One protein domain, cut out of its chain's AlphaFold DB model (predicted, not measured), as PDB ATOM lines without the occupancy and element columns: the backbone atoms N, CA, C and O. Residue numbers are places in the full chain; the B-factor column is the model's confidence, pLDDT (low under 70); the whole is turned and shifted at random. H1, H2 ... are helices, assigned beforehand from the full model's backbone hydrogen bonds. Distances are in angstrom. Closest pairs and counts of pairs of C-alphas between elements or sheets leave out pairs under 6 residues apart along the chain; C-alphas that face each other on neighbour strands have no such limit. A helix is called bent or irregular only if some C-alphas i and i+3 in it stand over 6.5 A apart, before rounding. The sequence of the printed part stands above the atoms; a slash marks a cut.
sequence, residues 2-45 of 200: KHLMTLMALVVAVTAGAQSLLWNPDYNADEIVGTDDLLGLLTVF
ATOM      1  N   LYS A   2     -23.841  13.142  33.630       78.81
ATOM      2  CA  LYS A   2     -22.792  14.130  33.972       78.81
ATOM      3  C   LYS A   2     -22.801  15.385  33.075       78.81
ATOM      4  O   LYS A   2     -22.540  16.476  33.555       78.81
ATOM      5  N   HIS A   3     -23.187  15.231  31.806       83.00
ATOM      6  CA  HIS A   3     -23.234  16.327  30.823       83.00
ATOM      7  C   HIS A   3     -24.392  17.318  31.029       83.00
ATOM      8  O   HIS A   3     -24.287  18.479  30.647       83.00
ATOM      9  N   LEU A   4     -25.491  16.883  31.658       86.69
ATOM     10  CA  LEU A   4     -26.627  17.760  31.961       86.69
ATOM     11  C   LEU A   4     -26.257  18.768  33.058       86.69
ATOM     12  O   LEU A   4     -26.611  19.939  32.981       86.69
ATOM     13  N   MET A   5     -25.499  18.310  34.057       84.00
ATOM     14  CA  MET A   5     -25.095  19.127  35.200       84.00
ATOM     15  C   MET A   5     -24.122  20.233  34.779       84.00
ATOM     16  O   MET A   5     -24.248  21.368  35.224       84.00
ATOM     17  N   THR A   6     -23.206  19.925  33.856       85.38
ATOM     18  CA  THR A   6     -22.292  20.918  33.276       85.38
ATOM     19  C   THR A   6     -23.016  21.924  32.384       85.38
ATOM     20  O   THR A   6     -22.651  23.093  32.380       85.38
ATOM     21  N   LEU A   7     -24.065  21.506  31.666       86.19
ATOM     22  CA  LEU A   7     -24.860  22.406  30.826       86.19
ATOM     23  C   LEU A   7     -25.728  23.351  31.669       86.19
ATOM     24  O   LEU A   7     -25.791  24.538  31.380       86.19
ATOM     25  N   MET A   8     -26.323  22.860  32.757       83.38
ATOM     26  CA  MET A   8     -27.047  23.704  33.716       83.38
ATOM     27  C   MET A   8     -26.117  24.698  34.420       83.38
ATOM     28  O   MET A   8     -26.472  25.862  34.565       83.38
ATOM     29  N   ALA A   9     -24.905  24.279  34.799       81.38
ATOM     30  CA  ALA A   9     -23.908  25.184  35.368       81.38
ATOM     31  C   ALA A   9     -23.475  26.278  34.374       81.38
ATOM     32  O   ALA A   9     -23.313  27.429  34.771       81.38
ATOM     33  N   LEU A  10     -23.349  25.940  33.085       81.69
ATOM     34  CA  LEU A  10     -23.062  26.909  32.024       81.69
ATOM     35  C   LEU A  10     -24.206  27.917  31.859       81.69
ATOM     36  O   LEU A  10     -23.950  29.114  31.815       81.69
ATOM     37  N   VAL A  11     -25.460  27.454  31.822       82.06
ATOM     38  CA  VAL A  11     -26.635  28.339  31.731       82.06
ATOM     39  C   VAL A  11     -26.687  29.287  32.924       82.06
ATOM     40  O   VAL A  11     -26.804  30.488  32.723       82.06
ATOM     41  N   VAL A  12     -26.513  28.780  34.151       76.62
ATOM     42  CA  VAL A  12     -26.521  29.612  35.365       76.62
ATOM     43  C   VAL A  12     -25.401  30.656  35.331       76.62
ATOM     44  O   VAL A  12     -25.663  31.823  35.616       76.62
ATOM     45  N   ALA A  13     -24.186  30.277  34.920       73.69
ATOM     46  CA  ALA A  13     -23.062  31.205  34.791       73.69
ATOM     47  C   ALA A  13     -23.313  32.302  33.739       73.69
ATOM     48  O   ALA A  13     -23.028  33.469  34.002       73.69
ATOM     49  N   VAL A  14     -23.896  31.956  32.584       71.38
ATOM     50  CA  VAL A  14     -24.241  32.926  31.529       71.38
ATOM     51  C   VAL A  14     -25.395  33.837  31.968       71.38
ATOM     52  O   VAL A  14     -25.349  35.038  31.724       71.38
ATOM     53  N   THR A  15     -26.397  33.312  32.681       66.31
ATOM     54  CA  THR A  15     -27.529  34.121  33.169       66.31
ATOM     55  C   THR A  15     -27.163  35.039  34.335       66.31
ATOM     56  O   THR A  15     -27.683  36.147  34.417       66.31
ATOM     57  N   ALA A  16     -26.257  34.618  35.223       61.69
ATOM     58  CA  ALA A  16     -25.827  35.435  36.358       61.69
ATOM     59  C   ALA A  16     -24.917  36.601  35.931       61.69
ATOM     60  O   ALA A  16     -24.908  37.635  36.592       61.69
ATOM     61  N   GLY A  17     -24.190  36.463  34.815       56.34
ATOM     62  CA  GLY A  17     -23.380  37.538  34.232       56.34
ATOM     63  C   GLY A  17     -24.166  38.559  33.398       56.34
ATOM     64  O   GLY A  17     -23.623  39.605  33.067       56.34
ATOM     65  N   ALA A  18     -25.431  38.288  33.064       58.44
ATOM     66  CA  ALA A  18     -26.239  39.153  32.198       58.44
ATOM     67  C   ALA A  18     -26.980  40.282  32.946       58.44
ATOM     68  O   ALA A  18     -27.655  41.091  32.319       58.44
ATOM     69  N   GLN A  19     -26.889  40.349  34.280       50.81
ATOM     70  CA  GLN A  19     -27.703  41.265  35.097       50.81
ATOM     71  C   GLN A  19     -27.065  42.636  35.384       50.81
ATOM     72  O   GLN A  19     -27.612  43.404  36.169       50.81
ATOM     73  N   SER A  20     -25.937  42.980  34.761       53.53
ATOM     74  CA  SER A  20     -25.254  44.269  34.980       53.53
ATOM     75  C   SER A  20     -25.275  45.176  33.747       53.53
ATOM     76  O   SER A  20     -24.268  45.805  33.421       53.53
ATOM     77  N   LEU A  21     -26.374  45.187  32.992       56.53
ATOM     78  CA  LEU A  21     -26.394  45.850  31.693       56.53
ATOM     79  C   LEU A  21     -26.583  47.368  31.823       56.53
ATOM     80  O   LEU A  21     -27.671  47.863  32.089       56.53
ATOM     81  N   LEU A  22     -25.493  48.085  31.540       67.69
ATOM     82  CA  LEU A  22     -25.486  49.474  31.068       67.69
ATOM     83  C   LEU A  22     -26.080  49.627  29.648       67.69
ATOM     84  O   LEU A  22     -26.170  50.744  29.147       67.69
ATOM     85  N   TRP A  23     -26.457  48.526  28.986       72.81
ATOM     86  CA  TRP A  23     -26.955  48.509  27.610       72.81
ATOM     87  C   TRP A  23     -28.427  48.092  27.549       72.81
ATOM     88  O   TRP A  23     -28.826  47.109  28.175       72.81
ATOM     89  N   ASN A  24     -29.218  48.838  26.780       79.69
ATOM     90  CA  ASN A  24     -30.635  48.570  26.579       79.69
ATOM     91  C   ASN A  24     -30.825  47.387  25.603       79.69
ATOM     92  O   ASN A  24     -30.401  47.515  24.455       79.69
ATOM     93  N   PRO A  25     -31.456  46.269  26.019       80.75
ATOM     94  CA  PRO A  25     -31.747  45.132  25.141       80.75
ATOM     95  C   PRO A  25     -32.793  45.401  24.053       80.75
ATOM     96  O   PRO A  25     -32.948  44.560  23.174       80.75
ATOM     97  N   ASP A  26     -33.480  46.539  24.126       84.75
ATOM     98  CA  ASP A  26     -34.385  47.083  23.114       84.75
ATOM     99  C   ASP A  26     -33.719  48.324  22.490       84.75
ATOM    100  O   ASP A  26     -33.923  49.463  22.909       84.75
ATOM    101  N   TYR A  27     -32.786  48.086  21.570       83.94
ATOM    102  CA  TYR A  27     -31.914  49.104  20.985       83.94
ATOM    103  C   TYR A  27     -32.682  50.097  20.108       83.94
ATOM    104  O   TYR A  27     -32.310  51.271  20.059       83.94
ATOM    105  N   ASN A  28     -33.721  49.637  19.405       88.19
ATOM    106  CA  ASN A  28     -34.533  50.473  18.518       88.19
ATOM    107  C   ASN A  28     -35.803  51.036  19.196       88.19
ATOM    108  O   ASN A  28     -36.500  51.834  18.566       88.19
ATOM    109  N   ALA A  29     -36.050  50.683  20.465       86.75
ATOM    110  CA  ALA A  29     -37.169  51.137  21.286       86.75
ATOM    111  C   ALA A  29     -38.551  50.798  20.697       86.75
ATOM    112  O   ALA A  29     -39.488  51.592  20.813       86.75
ATOM    113  N   ASP A  30     -38.683  49.641  20.039       90.44
ATOM    114  CA  ASP A  30     -39.954  49.166  19.480       90.44
ATOM    115  C   ASP A  30     -40.742  48.238  20.430       90.44
ATOM    116  O   ASP A  30     -41.794  47.709  20.056       90.44
ATOM    117  N   GLU A  31     -40.265  48.096  21.673       86.69
ATOM    118  CA  GLU A  31     -40.800  47.239  22.735       86.69
ATOM    119  C   GLU A  31     -40.673  45.726  22.455       86.69
ATOM    120  O   GLU A  31     -41.215  44.901  23.204       86.69
ATOM    121  N   ILE A  32     -39.948  45.321  21.406       88.12
ATOM    122  CA  ILE A  32     -39.770  43.927  20.995       88.12
ATOM    123  C   ILE A  32     -38.282  43.628  20.796       88.12
ATOM    124  O   ILE A  32     -37.632  44.164  19.920       88.12
ATOM    125  N   VAL A  33     -37.751  42.631  21.511       87.62
ATOM    126  CA  VAL A  33     -36.380  42.157  21.247       87.62
ATOM    127  C   VAL A  33     -36.347  41.357  19.937       87.62
ATOM    128  O   VAL A  33     -36.718  40.178  19.891       87.62
ATOM    129  N   GLY A  34     -35.915  42.015  18.868       89.94
ATOM    130  CA  GLY A  34     -35.871  41.541  17.497       89.94
ATOM    131  C   GLY A  34     -34.460  41.406  16.915       89.94
ATOM    132  O   GLY A  34     -33.441  41.319  17.602       89.94
ATOM    133  N   THR A  35     -34.405  41.310  15.583       93.06
ATOM    134  CA  THR A  35     -33.125  41.160  14.861       93.06
ATOM    135  C   THR A  35     -32.326  42.460  14.886       93.06
ATOM    136  O   THR A  35     -31.098  42.419  14.942       93.06
ATOM    137  N   ASP A  36     -33.016  43.596  14.889       90.94
ATOM    138  CA  ASP A  36     -32.392  44.915  14.917       90.94
ATOM    139  C   ASP A  36     -31.680  45.166  16.256       90.94
ATOM    140  O   ASP A  36     -30.567  45.690  16.260       90.94
ATOM    141  N   ASP A  37     -32.215  44.661  17.368       88.12
ATOM    142  CA  ASP A  37     -31.570  44.738  18.685       88.12
ATOM    143  C   ASP A  37     -30.329  43.865  18.788       88.12
ATOM    144  O   ASP A  37     -29.314  44.260  19.364       88.12
ATOM    145  N   LEU A  38     -30.374  42.683  18.169       87.88
ATOM    146  CA  LEU A  38     -29.218  41.796  18.082       87.88
ATOM    147  C   LEU A  38     -28.093  42.431  17.252       87.88
ATOM    148  O   LEU A  38     -26.917  42.330  17.603       87.88
ATOM    149  N   LEU A  39     -28.444  43.090  16.147       90.56
ATOM    150  CA  LEU A  39     -27.488  43.834  15.330       90.56
ATOM    151  C   LEU A  39     -26.940  45.045  16.094       90.56
ATOM    152  O   LEU A  39     -25.735  45.289  16.038       90.56
ATOM    153  N   GLY A  40     -27.779  45.733  16.873       84.00
ATOM    154  CA  GLY A  40     -27.371  46.790  17.798       84.00
ATOM    155  C   GLY A  40     -26.359  46.298  18.836       84.00
ATOM    156  O   GLY A  40     -25.303  46.910  18.998       84.00
ATOM    157  N   LEU A  41     -26.599  45.139  19.458       84.31
ATOM    158  CA  LEU A  41     -25.674  44.512  20.409       84.31
ATOM    159  C   LEU A  41     -24.295  44.245  19.794       84.31
ATOM    160  O   LEU A  41     -23.269  44.435  20.447       84.31
ATOM    161  N   LEU A  42     -24.243  43.817  18.532       86.12
ATOM    162  CA  LEU A  42     -22.978  43.538  17.850       86.12
ATOM    163  C   LEU A  42     -22.131  44.796  17.631       86.12
ATOM    164  O   LEU A  42     -20.907  44.686  17.586       86.12
ATOM    165  N   THR A  43     -22.746  45.979  17.536       83.19
ATOM    166  CA  THR A  43     -21.999  47.245  17.402       83.19
ATOM    167  C   THR A  43     -21.250  47.632  18.673       83.19
ATOM    168  O   THR A  43     -20.216  48.290  18.602       83.19
ATOM    169  N   VAL A  44     -21.749  47.189  19.828       75.38
ATOM    170  CA  VAL A  44     -21.181  47.475  21.150       75.38
ATOM    171  C   VAL A  44     -20.391  46.290  21.720       75.38
ATOM    172  O   VAL A  44     -19.750  46.398  22.766       75.38
ATOM    173  N   PHE A  45     -20.407  45.147  21.028       78.50
ATOM    174  CA  PHE A  45     -19.725  43.932  21.452       78.50
ATOM    175  C   PHE A  45     -18.200  44.105  21.396       78.50
ATOM    176  O   PHE A  45     -17.619  44.328  20.336       78.50
TER     177      PHE A  45
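What this domain is: This is residues 2 to 45 of the 200 residues of an uncharacterized protein of Flavobacteriales bacterium (UniProt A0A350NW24). One long helix, H1, sticks out as a free arm from a small head, in which the looping residues 23 to 34 lead into a shorter helix, H2. The arm makes most of the length of a rod spanning 41 by 19 by 19 A. The printed part has 44 residues with two named helices, H1 then H2, and no named strand: all helix. It is only just loose, close to extended, with a radius of gyration of the C-alphas of 13.8 A.

How they stand to each other: H1, residues 2 to 19, stands free together with residues 20 to 22. H1 and H2, residues 35 to 44, are apart. O i to N i+4 pairs are within hydrogen-bond range in 11 of 14 cases in H1 and 5 of 6 in H2.

Where its parts are: H1 runs 27.6 A from C-alpha 2 at (-22.792, 14.130, 33.972) to C-alpha 19 at (-27.703, 41.265, 35.097). It is neither bent nor irregular, but only just: C-alphas 16 and 19 are 6.3 A apart. H2 measures 14.9 A and ends at C-alpha 44, (-21.181, 47.475, 21.150).

The domain as a whole: The two C-alphas farthest apart, of Lys 2 and Ala 29, are 41.7 A apart. The printed part has no cut. The link from H1 to H2, 15 residues, is long. Residues 15 to 22 have pLDDT under 70.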